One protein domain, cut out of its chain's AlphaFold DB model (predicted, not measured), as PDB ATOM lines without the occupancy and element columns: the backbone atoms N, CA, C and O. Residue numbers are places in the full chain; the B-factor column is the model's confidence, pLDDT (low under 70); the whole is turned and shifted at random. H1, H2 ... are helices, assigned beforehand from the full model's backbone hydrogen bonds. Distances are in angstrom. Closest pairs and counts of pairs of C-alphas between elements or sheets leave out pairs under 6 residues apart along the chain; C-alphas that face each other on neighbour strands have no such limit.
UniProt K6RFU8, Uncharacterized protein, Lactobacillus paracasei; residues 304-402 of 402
ATOM      1  N   PRO A 304     176.271 -67.553 254.985       56.12
ATOM      2  CA  PRO A 304     174.897 -67.106 255.239       56.12
ATOM      3  C   PRO A 304     174.590 -67.094 256.742       56.12
ATOM      4  O   PRO A 304     175.116 -67.922 257.471       56.12
ATOM      5  N   GLU A 305     173.750 -66.181 257.233       54.28
ATOM      6  CA  GLU A 305     173.484 -66.009 258.678       54.28
ATOM      7  C   GLU A 305     172.937 -67.286 259.352       54.28
ATOM      8  O   GLU A 305     173.295 -67.614 260.478       54.28
ATOM      9  N   GLU A 306     172.165 -68.075 258.606       51.84
ATOM     10  CA  GLU A 306     171.683 -69.418 258.966       51.84
ATOM     11  C   GLU A 306     172.782 -70.507 259.008       51.84
ATOM     12  O   GLU A 306     172.572 -71.592 259.555       51.84
ATOM     13  N   ASP A 307     173.968 -70.190 258.487       46.47
ATOM     14  CA  ASP A 307     175.188 -70.998 258.459       46.47
ATOM     15  C   ASP A 307     176.364 -70.369 259.255       46.47
ATOM     16  O   ASP A 307     177.427 -70.988 259.367       46.47
ATOM     17  N   ARG A 308     176.201 -69.178 259.854       51.50
ATOM     18  CA  ARG A 308     177.147 -68.603 260.838       51.50
ATOM     19  C   ARG A 308     177.186 -69.501 262.092       51.50
ATOM     20  O   ARG A 308     176.244 -70.262 262.289       51.50
ATOM     21  N   PRO A 309     178.272 -69.529 262.893       49.41
ATOM     22  CA  PRO A 309     178.818 -70.725 263.564       49.41
ATOM     23  C   PRO A 309     177.944 -71.426 264.635       49.41
ATOM     24  O   PRO A 309     178.335 -71.646 265.768       49.41
ATOM     25  N   VAL A 310     176.822 -71.993 264.200       45.25
ATOM     26  CA  VAL A 310     176.382 -73.360 264.515       45.25
ATOM     27  C   VAL A 310     176.930 -74.340 263.451       45.25
ATOM     28  O   VAL A 310     176.892 -75.560 263.626       45.25
ATOM     29  N   THR A 311     177.529 -73.824 262.367       44.66
ATOM     30  CA  THR A 311     177.912 -74.591 261.169       44.66
ATOM     31  C   THR A 311     179.417 -74.579 260.885       44.66
ATOM     32  O   THR A 311     179.842 -74.631 259.737       44.66
ATOM     33  N   ILE A 312     180.261 -74.723 261.911       51.56
ATOM     34  CA  ILE A 312     181.340 -75.709 261.739       51.56
ATOM     35  C   ILE A 312     180.723 -77.061 262.059       51.56
ATOM     36  O   ILE A 312     180.876 -77.622 263.140       51.56
ATOM     37  N   LYS A 313     180.008 -77.605 261.067       49.38
ATOM     38  CA  LYS A 313     179.444 -78.967 261.047       49.38
ATOM     39  C   LYS A 313     180.516 -80.069 261.117       49.38
ATOM     40  O   LYS A 313     180.208 -81.231 260.873       49.38
ATOM     41  N   MET A 314     181.763 -79.730 261.441       55.75
ATOM     42  CA  MET A 314     182.824 -80.673 261.766       55.75
ATOM     43  C   MET A 314     183.010 -80.712 263.288       55.75
ATOM     44  O   MET A 314     184.004 -80.179 263.784       55.75
ATOM     45  N   PRO A 315     182.106 -81.352 264.065       64.12
ATOM     46  CA  PRO A 315     182.518 -81.801 265.380       64.12
ATOM     47  C   PRO A 315     183.756 -82.671 265.169       64.12
ATOM     48  O   PRO A 315     183.813 -83.463 264.220       64.12
ATOM     49  N   ILE A 316     184.756 -82.487 266.028       70.62
ATOM     50  CA  ILE A 316     185.950 -83.325 266.048       70.62
ATOM     51  C   ILE A 316     185.501 -84.792 265.938       70.62
ATOM     52  O   ILE A 316     184.828 -85.335 266.814       70.62
ATOM     53  N   SER A 317     185.829 -85.414 264.811       76.00
ATOM     54  CA  SER A 317     185.477 -86.795 264.479       76.00
ATOM     55  C   SER A 317     186.759 -87.566 264.221       76.00
ATOM     56  O   SER A 317     187.804 -86.959 264.019       76.00
ATOM     57  N   LYS A 318     186.727 -88.896 264.270       79.19
ATOM     58  CA  LYS A 318     187.927 -89.714 264.059       79.19
ATOM     59  C   LYS A 318     188.478 -89.522 262.635       79.19
ATOM     60  O   LYS A 318     187.741 -89.750 261.682       79.19
ATOM     61  N   GLY A 319     189.770 -89.209 262.501       81.94
ATOM     62  CA  GLY A 319     190.489 -89.203 261.215       81.94
ATOM     63  C   GLY A 319     190.823 -87.829 260.621       81.94
ATOM     64  O   GLY A 319     191.343 -87.778 259.511       81.94
ATOM     65  N   LEU A 320     190.552 -86.732 261.331       87.12
ATOM     66  CA  LEU A 320     191.111 -85.412 261.022       87.12
ATOM     67  C   LEU A 320     192.619 -85.390 261.314       87.12
ATOM     68  O   LEU A 320     193.112 -86.165 262.134       87.12
ATOM     69  N   SER A 321     193.349 -84.489 260.656       88.06
ATOM     70  CA  SER A 321     194.742 -84.202 261.005       88.06
ATOM     71  C   SER A 321     194.832 -83.399 262.306       88.06
ATOM     72  O   SER A 321     193.887 -82.698 262.678       88.06
ATOM     73  N   GLU A 322     195.982 -83.463 262.979       87.94
ATOM     74  CA  GLU A 322     196.272 -82.647 264.169       87.94
ATOM     75  C   GLU A 322     196.129 -81.150 263.876       87.94
ATOM     76  O   GLU A 322     195.443 -80.443 264.608       87.94
ATOM     77  N   GLU A 323     196.675 -80.696 262.746       86.56
ATOM     78  CA  GLU A 323     196.546 -79.327 262.238       86.56
ATOM     79  C   GLU A 323     195.079 -78.890 262.140       86.56
ATOM     80  O   GLU A 323     194.709 -77.826 262.630       86.56
ATOM     81  N   LYS A 324     194.199 -79.742 261.596       85.50
ATOM     82  CA  LYS A 324     192.777 -79.406 261.474       85.50
ATOM     83  C   LYS A 324     192.073 -79.362 262.828       85.50
ATOM     84  O   LYS A 324     191.134 -78.591 263.002       85.50
ATOM     85  N   VAL A 325     192.503 -80.172 263.790       89.31
ATOM     86  CA  VAL A 325     191.977 -80.117 265.158       89.31
ATOM     87  C   VAL A 325     192.434 -78.836 265.861       89.31
ATOM     88  O   VAL A 325     191.609 -78.161 266.474       89.31
ATOM     89  N   ILE A 326     193.704 -78.448 265.708       90.50
ATOM     90  CA  ILE A 326     194.250 -77.175 266.202       90.50
ATOM     91  C   ILE A 326     193.513 -75.985 265.573       90.50
ATOM     92  O   ILE A 326     193.125 -75.068 266.295       90.50
ATOM     93  N   TRP A 327     193.249 -76.036 264.265       87.81
ATOM     94  CA  TRP A 327     192.452 -75.051 263.528       87.81
ATOM     95  C   TRP A 327     191.080 -74.822 264.170       87.81
ATOM     96  O   TRP A 327     190.698 -73.684 264.427       87.81
ATOM     97  N   ILE A 328     190.357 -75.904 264.494       87.19
ATOM     98  CA  ILE A 328     189.039 -75.828 265.148       87.19
ATOM     99  C   ILE A 328     189.161 -75.246 266.563       87.19
ATOM    100  O   ILE A 328     188.375 -74.377 266.930       87.19
ATOM    101  N   ILE A 329     190.131 -75.710 267.359       91.38
ATOM    102  CA  ILE A 329     190.338 -75.229 268.735       91.38
ATOM    103  C   ILE A 329     190.603 -73.723 268.736       91.38
ATOM    104  O   ILE A 329     189.934 -72.984 269.454       91.38
ATOM    105  N   GLN A 330     191.560 -73.261 267.931       90.50
ATOM    106  CA  GLN A 330     191.929 -71.849 267.894       90.50
ATOM    107  C   GLN A 330     190.801 -71.002 267.326       90.50
ATOM    108  O   GLN A 330     190.434 -70.016 267.951       90.50
ATOM    109  N   GLY A 331     190.193 -71.424 266.217       86.38
ATOM    110  CA  GLY A 331     189.056 -70.723 265.638       86.38
ATOM    111  C   GLY A 331     187.950 -70.470 266.659       86.38
ATOM    112  O   GLY A 331     187.611 -69.319 266.903       86.38
ATOM    113  N   LEU A 332     187.476 -71.514 267.350       86.94
ATOM    114  CA  LEU A 332     186.441 -71.374 268.382       86.94
ATOM    115  C   LEU A 332     186.881 -70.502 269.569       86.94
ATOM    116  O   LEU A 332     186.063 -69.774 270.125       86.94
ATOM    117  N   PHE A 333     188.151 -70.574 269.977       89.81
ATOM    118  CA  PHE A 333     188.669 -69.730 271.056       89.81
ATOM    119  C   PHE A 333     188.691 -68.252 270.661       89.81
ATOM    120  O   PHE A 333     188.122 -67.411 271.355       89.81
ATOM    121  N   TYR A 334     189.318 -67.933 269.529       86.06
ATOM    122  CA  TYR A 334     189.457 -66.557 269.072       86.06
ATOM    123  C   TYR A 334     188.116 -65.958 268.648       86.06
ATOM    124  O   TYR A 334     187.961 -64.753 268.810       86.06
ATOM    125  N   THR A 335     187.142 -66.775 268.212       80.44
ATOM    126  CA  THR A 335     185.755 -66.345 267.957       80.44
ATOM    127  C   THR A 335     184.834 -66.347 269.176       80.44
ATOM    128  O   THR A 335     183.643 -66.105 269.029       80.44
ATOM    129  N   ASN A 336     185.360 -66.590 270.380       84.31
ATOM    130  CA  ASN A 336     184.598 -66.590 271.635       84.31
ATOM    131  C   ASN A 336     183.411 -67.586 271.675       84.31
ATOM    132  O   ASN A 336     182.418 -67.371 272.367       84.31
ATOM    133  N   GLU A 337     183.526 -68.719 270.975       83.94
ATOM    134  CA  GLU A 337     182.506 -69.776 270.879       83.94
ATOM    135  C   GLU A 337     182.607 -70.776 272.047       83.94
ATOM    136  O   GLU A 337     182.854 -71.977 271.872       83.94
ATOM    137  N   VAL A 338     182.444 -70.271 273.275       87.06
ATOM    138  CA  VAL A 338     182.733 -70.996 274.529       87.06
ATOM    139  C   VAL A 338     181.997 -72.338 274.622       87.06
ATOM    140  O   VAL A 338     182.598 -73.370 274.933       87.06
ATOM    141  N   ASP A 339     180.704 -72.358 274.308       85.62
ATOM    142  CA  ASP A 339     179.874 -73.560 274.407       85.62
ATOM    143  C   ASP A 339     180.326 -74.663 273.440       85.62
ATOM    144  O   ASP A 339     180.350 -75.849 273.789       85.62
ATOM    145  N   ALA A 340     180.690 -74.293 272.209       85.25
ATOM    146  CA  ALA A 340     181.214 -75.231 271.223       85.25
ATOM    147  C   ALA A 340     182.609 -75.731 271.616       85.25
ATOM    148  O   ALA A 340     182.889 -76.925 271.497       85.25
ATOM    149  N   TYR A 341     183.441 -74.843 272.154       90.44
ATOM    150  CA  TYR A 341     184.784 -75.154 272.617       90.44
ATOM    151  C   TYR A 341     184.792 -76.180 273.762       90.44
ATOM    152  O   TYR A 341     185.540 -77.159 273.732       90.44
ATOM    153  N   VAL A 342     183.930 -76.016 274.772       90.19
ATOM    154  CA  VAL A 342     183.850 -76.953 275.909       90.19
ATOM    155  C   VAL A 342     183.349 -78.335 275.464       90.19
ATOM    156  O   VAL A 342     183.810 -79.357 275.973       90.19
ATOM    157  N   ARG A 343     182.478 -78.403 274.445       89.44
ATOM    158  CA  ARG A 343     182.026 -79.677 273.854       89.44
ATOM    159  C   ARG A 343     183.134 -80.458 273.135       89.44
ATOM    160  O   ARG A 343     182.944 -81.649 272.883       89.44
ATOM    161  N   LEU A 344     184.276 -79.836 272.823       89.75
ATOM    162  CA  LEU A 344     185.411 -80.533 272.213       89.75
ATOM    163  C   LEU A 344     186.110 -81.496 273.174       89.75
ATOM    164  O   LEU A 344     186.657 -82.496 272.719       89.75
ATOM    165  N   GLU A 345     186.090 -81.229 274.479       91.12
ATOM    166  CA  GLU A 345     186.885 -81.956 275.477       91.12
ATOM    167  C   GLU A 345     186.725 -83.490 275.408       91.12
ATOM    168  O   GLU A 345     187.729 -84.184 275.196       91.12
ATOM    169  N   PRO A 346     185.499 -84.058 275.453       90.00
ATOM    170  CA  PRO A 346     185.329 -85.506 275.365       90.00
ATOM    171  C   PRO A 346     185.724 -86.070 273.992       90.00
ATOM    172  O   PRO A 346     186.125 -87.232 273.894       90.00
ATOM    173  N   LEU A 347     185.623 -85.269 272.923       89.50
ATOM    174  CA  LEU A 347     185.997 -85.671 271.565       89.50
ATOM    175  C   LEU A 347     187.519 -85.715 271.404       89.50
ATOM    176  O   LEU A 347     188.045 -86.696 270.875       89.50
ATOM    177  N   ILE A 348     188.220 -84.701 271.916       90.81
ATOM    178  CA  ILE A 348     189.684 -84.648 271.986       90.81
ATOM    179  C   ILE A 348     190.190 -85.856 272.773       90.81
ATOM    180  O   ILE A 348     190.984 -86.632 272.249       90.81
ATOM    181  N   ARG A 349     189.644 -86.109 273.972       88.75
ATOM    182  CA  ARG A 349     190.046 -87.270 274.782       88.75
ATOM    183  C   ARG A 349     189.868 -88.606 274.080       88.75
ATOM    184  O   ARG A 349     190.666 -89.517 274.279       88.75
ATOM    185  N   ARG A 350     188.800 -88.747 273.299       89.56
ATOM    186  CA  ARG A 350     188.465 -90.011 272.647       89.56
ATOM    187  C   ARG A 350     189.269 -90.256 271.374       89.56
ATOM    188  O   ARG A 350     189.591 -91.407 271.086       89.56
ATOM    189  N   PHE A 351     189.507 -89.215 270.580       88.69
ATOM    190  CA  PHE A 351     190.006 -89.360 269.211       88.69
ATOM    191  C   PHE A 351     191.396 -88.763 268.980       88.69
ATOM    192  O   PHE A 351     192.067 -89.211 268.054       88.69
ATOM    193  N   TYR A 352     191.828 -87.814 269.811       88.88
ATOM    194  CA  TYR A 352     193.075 -87.059 269.655       88.88
ATOM    195  C   TYR A 352     193.841 -86.957 270.978       88.88
ATOM    196  O   TYR A 352     194.062 -85.849 271.468       88.88
ATOM    197  N   PRO A 353     194.256 -88.085 271.588       82.19
ATOM    198  CA  PRO A 353     194.996 -88.078 272.845       82.19
ATOM    199  C   PRO A 353     196.473 -87.682 272.636       82.19
ATOM    200  O   PRO A 353     197.375 -88.323 273.171       82.19
ATOM    201  N   PHE A 354     196.726 -86.666 271.813       87.38
ATOM    202  CA  PHE A 354     198.054 -86.160 271.489       87.38
ATOM    203  C   PHE A 354     198.386 -84.980 272.398       87.38
ATOM    204  O   PHE A 354     197.555 -84.092 272.607       87.38
ATOM    205  N   GLU A 355     199.608 -84.959 272.921       85.38
ATOM    206  CA  GLU A 355     200.071 -83.941 273.868       85.38
ATOM    207  C   GLU A 355     199.890 -82.518 273.326       85.38
ATOM    208  O   GLU A 355     199.341 -81.665 274.020       85.38
ATOM    209  N   ILE A 356     200.235 -82.289 272.056       86.81
ATOM    210  CA  ILE A 356     200.115 -80.981 271.400       86.81
ATOM    211  C   ILE A 356     198.671 -80.454 271.365       86.81
ATOM    212  O   ILE A 356     198.437 -79.260 271.557       86.81
ATOM    213  N   ILE A 357     197.685 -81.344 271.204       90.94
ATOM    214  CA  ILE A 357     196.263 -80.979 271.188       90.94
ATOM    215  C   ILE A 357     195.798 -80.597 272.593       90.94
ATOM    216  O   ILE A 357     195.131 -79.576 272.764       90.94
ATOM    217  N   TYR A 358     196.170 -81.381 273.608       89.69
ATOM    218  CA  TYR A 358     195.843 -81.060 274.997       89.69
ATOM    219  C   TYR A 358     196.493 -79.763 275.455       89.69
ATOM    220  O   TYR A 358     195.830 -78.949 276.098       89.69
ATOM    221  N   ARG A 359     197.766 -79.567 275.103       88.88
ATOM    222  CA  ARG A 359     198.524 -78.360 275.412       88.88
ATOM    223  C   ARG A 359     197.815 -77.133 274.856       88.88
ATOM    224  O   ARG A 359     197.443 -76.268 275.642       88.88
ATOM    225  N   ARG A 360     197.512 -77.115 273.551       91.81
ATOM    226  CA  ARG A 360     196.820 -75.992 272.898       91.81
ATOM    227  C   ARG A 360     195.402 -75.771 273.439       91.81
ATOM    228  O   ARG A 360     194.999 -74.626 273.633       91.81
ATOM    229  N   TYR A 361     194.645 -76.838 273.701       93.62
ATOM    230  CA  TYR A 361     193.293 -76.738 274.260       93.62
ATOM    231  C   TYR A 361     193.301 -76.132 275.670       93.62
ATOM    232  O   TYR A 361     192.712 -75.084 275.929       93.62
ATOM    233  N   TYR A 362     194.005 -76.762 276.609       92.19
ATOM    234  CA  TYR A 362     193.974 -76.306 277.993       92.19
ATOM    235  C   TYR A 362     194.697 -74.969 278.180       92.19
ATOM    236  O   TYR A 362     194.256 -74.180 279.013       92.19
ATOM    237  N   SER A 363     195.733 -74.661 277.386       90.75
ATOM    238  CA  SER A 363     196.418 -73.365 277.467       90.75
ATOM    239  C   SER A 363     195.512 -72.191 277.118       90.75
ATOM    240  O   SER A 363     195.606 -71.144 277.748       90.75
ATOM    241  N   LEU A 364     194.643 -72.350 276.115       94.06
ATOM    242  CA  LEU A 364     193.721 -71.292 275.709       94.06
ATOM    243  C   LEU A 364     192.530 -71.205 276.667       94.06
ATOM    244  O   LEU A 364     192.150 -70.102 277.057       94.06
ATOM    245  N   LEU A 365     192.010 -72.349 277.130       94.06
ATOM    246  CA  LEU A 365     190.905 -72.412 278.091       94.06
ATOM    247  C   LEU A 365     191.177 -71.614 279.376       94.06
ATOM    248  O   LEU A 365     190.248 -71.037 279.941       94.06
ATOM    249  N   VAL A 366     192.440 -71.550 279.826       93.12
ATOM    250  CA  VAL A 366     192.848 -70.742 280.990       93.12
ATOM    251  C   VAL A 366     192.322 -69.309 280.886       93.12
ATOM    252  O   VAL A 366     191.843 -68.772 281.883       93.12
ATOM    253  N   ASN A 367     192.343 -68.707 279.696       93.19
ATOM    254  CA  ASN A 367     191.989 -67.302 279.487       93.19
ATOM    255  C   ASN A 367     190.503 -66.989 279.709       93.19
ATOM    256  O   ASN A 367     190.152 -65.829 279.913       93.19
ATOM    257  N   TRP A 368     189.632 -68.001 279.730       92.38
ATOM    258  CA  TRP A 368     188.207 -67.835 280.034       92.38
ATOM    259  C   TRP A 368     187.852 -68.090 281.500       92.38
ATOM    260  O   TRP A 368     186.694 -67.940 281.894       92.38
ATOM    261  N   LEU A 369     188.820 -68.457 282.345       90.31
ATOM    262  CA  LEU A 369     188.549 -68.614 283.770       90.31
ATOM    263  C   LEU A 369     188.300 -67.238 284.409       90.31
ATOM    264  O   LEU A 369     189.102 -66.327 284.227       90.31
ATOM    265  N   PRO A 370     187.249 -67.059 285.226       87.56
ATOM    266  CA  PRO A 370     186.844 -65.734 285.706       87.56
ATOM    267  C   PRO A 370     187.785 -65.138 286.764       87.56
ATOM    268  O   PRO A 370     187.784 -63.932 286.998       87.56
ATOM    269  N   GLN A 371     188.569 -65.971 287.455       90.44
ATOM    270  CA  GLN A 371     189.415 -65.546 288.567       90.44
ATOM    271  C   GLN A 371     190.890 -65.595 288.174       90.44
ATOM    272  O   GLN A 371     191.443 -66.679 287.989       90.44
ATOM    273  N   LYS A 372     191.563 -64.436 288.164       86.38
ATOM    274  CA  LYS A 372     192.992 -64.319 287.822       86.38
ATOM    275  C   LYS A 372     193.896 -65.261 288.625       86.38
ATOM    276  O   LYS A 372     194.825 -65.841 288.082       86.38
ATOM    277  N   HIS A 373     193.629 -65.452 289.918       87.62
ATOM    278  CA  HIS A 373     194.428 -66.381 290.723       87.62
ATOM    279  C   HIS A 373     194.289 -67.835 290.244       87.62
ATOM    280  O   HIS A 373     195.280 -68.556 290.189       87.62
ATOM    281  N   VAL A 374     193.085 -68.245 289.836       90.38
ATOM    282  CA  VAL A 374     192.829 -69.587 289.291       90.38
ATOM    283  C   VAL A 374     193.482 -69.742 287.917       90.38
ATOM    284  O   VAL A 374     194.081 -70.783 287.662       90.38
ATOM    285  N   GLN A 375     193.437 -68.701 287.075       89.81
ATOM    286  CA  GLN A 375     194.154 -68.682 285.795       89.81
ATOM    287  C   GLN A 375     195.645 -68.970 285.991       89.81
ATOM    288  O   GLN A 375     196.186 -69.877 285.367       89.81
ATOM    289  N   LEU A 376     196.290 -68.237 286.904       86.06
ATOM    290  CA  LEU A 376     197.718 -68.380 287.189       86.06
ATOM    291  C   LEU A 376     198.064 -69.761 287.758       86.06
ATOM    292  O   LEU A 376     199.057 -70.354 287.351       86.06
ATOM    293  N   LEU A 377     197.246 -70.293 288.673       87.44
ATOM    294  CA  LEU A 377     197.450 -71.640 289.218       87.44
ATOM    295  C   LEU A 377     197.371 -72.712 288.128       87.44
ATOM    296  O   LEU A 377     198.230 -73.590 288.081       87.44
ATOM    297  N   LEU A 378     196.364 -72.637 287.250       89.44
ATOM    298  CA  LEU A 378     196.231 -73.592 286.155       89.44
ATOM    299  C   LEU A 378     197.356 -73.420 285.132       89.44
ATOM    300  O   LEU A 378     197.922 -74.417 284.703       89.44
ATOM    301  N   MET A 379     197.724 -72.185 284.780       88.06
ATOM    302  CA  MET A 379     198.831 -71.932 283.858       88.06
ATOM    303  C   MET A 379     200.142 -72.521 284.390       88.06
ATOM    304  O   MET A 379     200.812 -73.240 283.660       88.06
ATOM    305  N   ASN A 380     200.464 -72.317 285.671       85.31
ATOM    306  CA  ASN A 380     201.647 -72.919 286.293       85.31
ATOM    307  C   ASN A 380     201.592 -74.451 286.262       85.31
ATOM    308  O   ASN A 380     202.572 -75.090 285.899       85.31
ATOM    309  N   PHE A 381     200.432 -75.046 286.561       87.62
ATOM    310  CA  PHE A 381     200.260 -76.494 286.445       87.62
ATOM    311  C   PHE A 381     200.511 -76.993 285.013       87.62
ATOM    312  O   PHE A 381     201.185 -78.004 284.826       87.62
ATOM    313  N   LEU A 382     199.989 -76.297 284.000       86.81
ATOM    314  CA  LEU A 382     200.219 -76.657 282.600       86.81
ATOM    315  C   LEU A 382     201.690 -76.483 282.212       86.81
ATOM    316  O   LEU A 382     202.218 -77.329 281.499       86.81
ATOM    317  N   ILE A 383     202.364 -75.440 282.706       82.50
ATOM    318  CA  ILE A 383     203.804 -75.249 282.506       82.50
ATOM    319  C   ILE A 383     204.576 -76.448 283.066       82.50
ATOM    320  O   ILE A 383     205.332 -77.076 282.331       82.50
ATOM    321  N   ASP A 384     204.318 -76.818 284.320       81.19
ATOM    322  CA  ASP A 384     205.042 -77.886 285.019       81.19
ATOM    323  C   ASP A 384     204.834 -79.279 284.398       81.19
ATOM    324  O   ASP A 384     205.670 -80.164 284.580       81.19
ATOM    325  N   ASN A 385     203.712 -79.503 283.703       80.69
ATOM    326  CA  ASN A 385     203.305 -80.840 283.249       80.69
ATOM    327  C   ASN A 385     203.251 -81.014 281.724       80.69
ATOM    328  O   ASN A 385     203.256 -82.156 281.270       80.69
ATOM    329  N   LEU A 386     203.144 -79.933 280.947       78.88
ATOM    330  CA  LEU A 386     202.922 -79.977 279.492       78.88
ATOM    331  C   LEU A 386     203.830 -79.026 278.694       78.88
ATOM    332  O   LEU A 386     203.781 -79.035 277.461       78.88
ATOM    333  N   SER A 387     204.619 -78.164 279.345       72.44
ATOM    334  CA  SER A 387     205.554 -77.307 278.616       72.44
ATOM    335  C   SER A 387     206.760 -78.109 278.132       72.44
ATOM    336  O   SER A 387     207.401 -78.822 278.899       72.44
ATOM    337  N   THR A 388     207.105 -77.930 276.861       68.44
ATOM    338  CA  THR A 388     208.364 -78.404 276.258       68.44
ATOM    339  C   THR A 388     209.318 -77.239 275.980       68.44
ATOM    340  O   THR A 388     210.182 -77.339 275.114       68.44
ATOM    341  N   ASP A 389     209.093 -76.090 276.621       65.44
ATOM    342  CA  ASP A 389     209.807 -74.839 276.364       65.44
ATOM    343  C   ASP A 389     211.196 -74.873 277.030       65.44
ATOM    344  O   ASP A 389     211.422 -74.343 278.123       65.44
ATOM    345  N   ASP A 390     212.134 -75.563 276.373       62.28
ATOM    346  CA  ASP A 390     213.543 -75.628 276.775       62.28
ATOM    347  C   ASP A 390     214.168 -74.225 276.892       62.28
ATOM    348  O   ASP A 390     215.081 -74.021 277.696       62.28
ATOM    349  N   GLU A 391     213.665 -73.241 276.144       59.66
ATOM    350  CA  GLU A 391     214.162 -71.865 276.131       59.66
ATOM    351  C   GLU A 391     213.711 -71.070 277.354       59.66
ATOM    352  O   GLU A 391     214.534 -70.391 277.967       59.66
ATOM    353  N   LEU A 392     212.448 -71.190 277.777       57.34
ATOM    354  CA  LEU A 392     211.990 -70.663 279.064       57.34
ATOM    355  C   LEU A 392     212.765 -71.316 280.209       57.34
ATOM    356  O   LEU A 392     213.220 -70.617 281.112       57.34
ATOM    357  N   ASN A 393     212.980 -72.631 280.151       55.16
ATOM    358  CA  ASN A 393     213.767 -73.344 281.155       55.16
ATOM    359  C   ASN A 393     215.224 -72.854 281.194       55.16
ATOM    360  O   ASN A 393     215.770 -72.661 282.280       55.16
ATOM    361  N   GLN A 394     215.847 -72.574 280.045       60.34
ATOM    362  CA  GLN A 394     217.178 -71.961 279.974       60.34
ATOM    363  C   GLN A 394     217.181 -70.501 280.441       60.34
ATOM    364  O   GLN A 394     218.078 -70.106 281.183       60.34
ATOM    365  N   PHE A 395     216.180 -69.701 280.069       57.34
ATOM    366  CA  PHE A 395     216.023 -68.313 280.503       57.34
ATOM    367  C   PHE A 395     215.880 -68.227 282.030       57.34
ATOM    368  O   PHE A 395     216.585 -67.453 282.682       57.34
ATOM    369  N   VAL A 396     215.040 -69.087 282.615       52.75
ATOM    370  CA  VAL A 396     214.861 -69.239 284.064       52.75
ATOM    371  C   VAL A 396     216.135 -69.786 284.721       52.75
ATOM    372  O   VAL A 396     216.564 -69.259 285.747       52.75
ATOM    373  N   ALA A 397     216.808 -70.778 284.131       53.03
ATOM    374  CA  ALA A 397     218.054 -71.330 284.671       53.03
ATOM    375  C   ALA A 397     219.207 -70.308 284.681       53.03
ATOM    376  O   ALA A 397     219.924 -70.207 285.677       53.03
ATOM    377  N   ILE A 398     219.361 -69.504 283.624       54.12
ATOM    378  CA  ILE A 398     220.344 -68.408 283.546       54.12
ATOM    379  C   ILE A 398     220.032 -67.321 284.583       54.12
ATOM    380  O   ILE A 398     220.951 -66.755 285.185       54.12
ATOM    381  N   ALA A 399     218.746 -67.049 284.829       45.22
ATOM    382  CA  ALA A 399     218.305 -66.120 285.862       45.22
ATOM    383  C   ALA A 399     218.612 -66.633 287.287       45.22
ATOM    384  O   ALA A 399     218.917 -65.829 288.163       45.22
ATOM    385  N   LEU A 400     218.577 -67.948 287.526       37.47
ATOM    386  CA  LEU A 400     218.829 -68.561 288.840       37.47
ATOM    387  C   LEU A 400     220.319 -68.815 289.156       37.47
ATOM    388  O   LEU A 400     220.651 -69.089 290.308       37.47
ATOM    389  N   GLN A 401     221.216 -68.740 288.167       37.44
ATOM    390  CA  GLN A 401     222.660 -68.987 288.333       37.44
ATOM    391  C   GLN A 401     223.508 -67.724 288.615       37.44
ATOM    392  O   GLN A 401     224.713 -67.853 288.834       37.44
ATOM    393  N   ASN A 402     222.916 -66.520 288.639       36.56
ATOM    394  CA  ASN A 402     223.602 -65.223 288.840       36.56
ATOM    395  C   ASN A 402     222.979 -64.380 289.958       36.56
ATOM    396  O   ASN A 402     223.640 -63.396 290.404       36.56
TER     397      ASN A 402
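What this domain is: This is residues 304 to 402 of the 402 residues of an uncharacterized protein of Lactobacillus paracasei (UniProt K6RFU8). Three helices, H1, H4 and H5, stand side by side in a row with H4 in the middle, and the short helices H2 and H3 lie off the H1 and H4 end of that row. Beyond H5 the last part of the printed chain, residues 393 to 402, of which 393 to 400 belong to H6, sticks out as an arm, while the stretch 304 to 321, with no named element, lies at the other end of the long axis. The printed part has 99 residues, with six named helices in the order H1 to H6 and no named strand, so the class is all helix. It is loose, with a radius of gyration of the C-alphas of 16.3 A, and elongated, spanning 60 by 31 by 22 A.

How they stand to each other: Go along from residue 304 and the first helix you reach is H1, residues 322 to 334. With its residues 329 to 333 alone it touches H2, residues 338 to 342; their closest C-alphas, of Leu 332 and Tyr 341, are 5.9 A apart. H2 and the next helix, H3, residues 345 to 351, meet only through their link. H3 is close to but not clearly touching H4, residues 355 to 368; the closest C-alphas, of Ile 348 and Ile 357, are 7.6 A apart, at a shallow tilt of 9 degrees, opposite ways. H4 touches H1 at a shallow tilt of 2 degrees, the same way; look at the closest C-alphas, of Ile 329 and Tyr 361, 6.4 A apart. H4 also touches H5, residues 372 to 386, and the two form a helical hairpin, opposite ways at a shallow tilt of 7 degrees, with the C-alphas of Val 366 and Gln 375 closest at 5.4 A. H6, residues 390 to 400, is apart from H5 and from H4. In H1, H2, H3, H5 and H6 every O i to N i+4 pair is within hydrogen-bond range; in H4 it is 8 of 10.

Where its parts are: Find C-alpha 322 at (196.272, -82.647, 264.169), where H1 begins; it runs 18.1 A to C-alpha 334. H2 and H3 follow, and H4 then runs 20.9 A from C-alpha 355 at (200.071, -83.941, 273.868). H5 measures 20.3 A, and H6, 14.9 A long, ends at C-alpha 400, at (218.829, -68.561, 288.840).

The domain as a whole: The C-alphas farthest apart, of Glu 306 and Asn 402, are 60.0 A from each other. The printed part has no cut, and the five links between helices are tight. Residues 304 to 315 and 388 to 402 have pLDDT under 70.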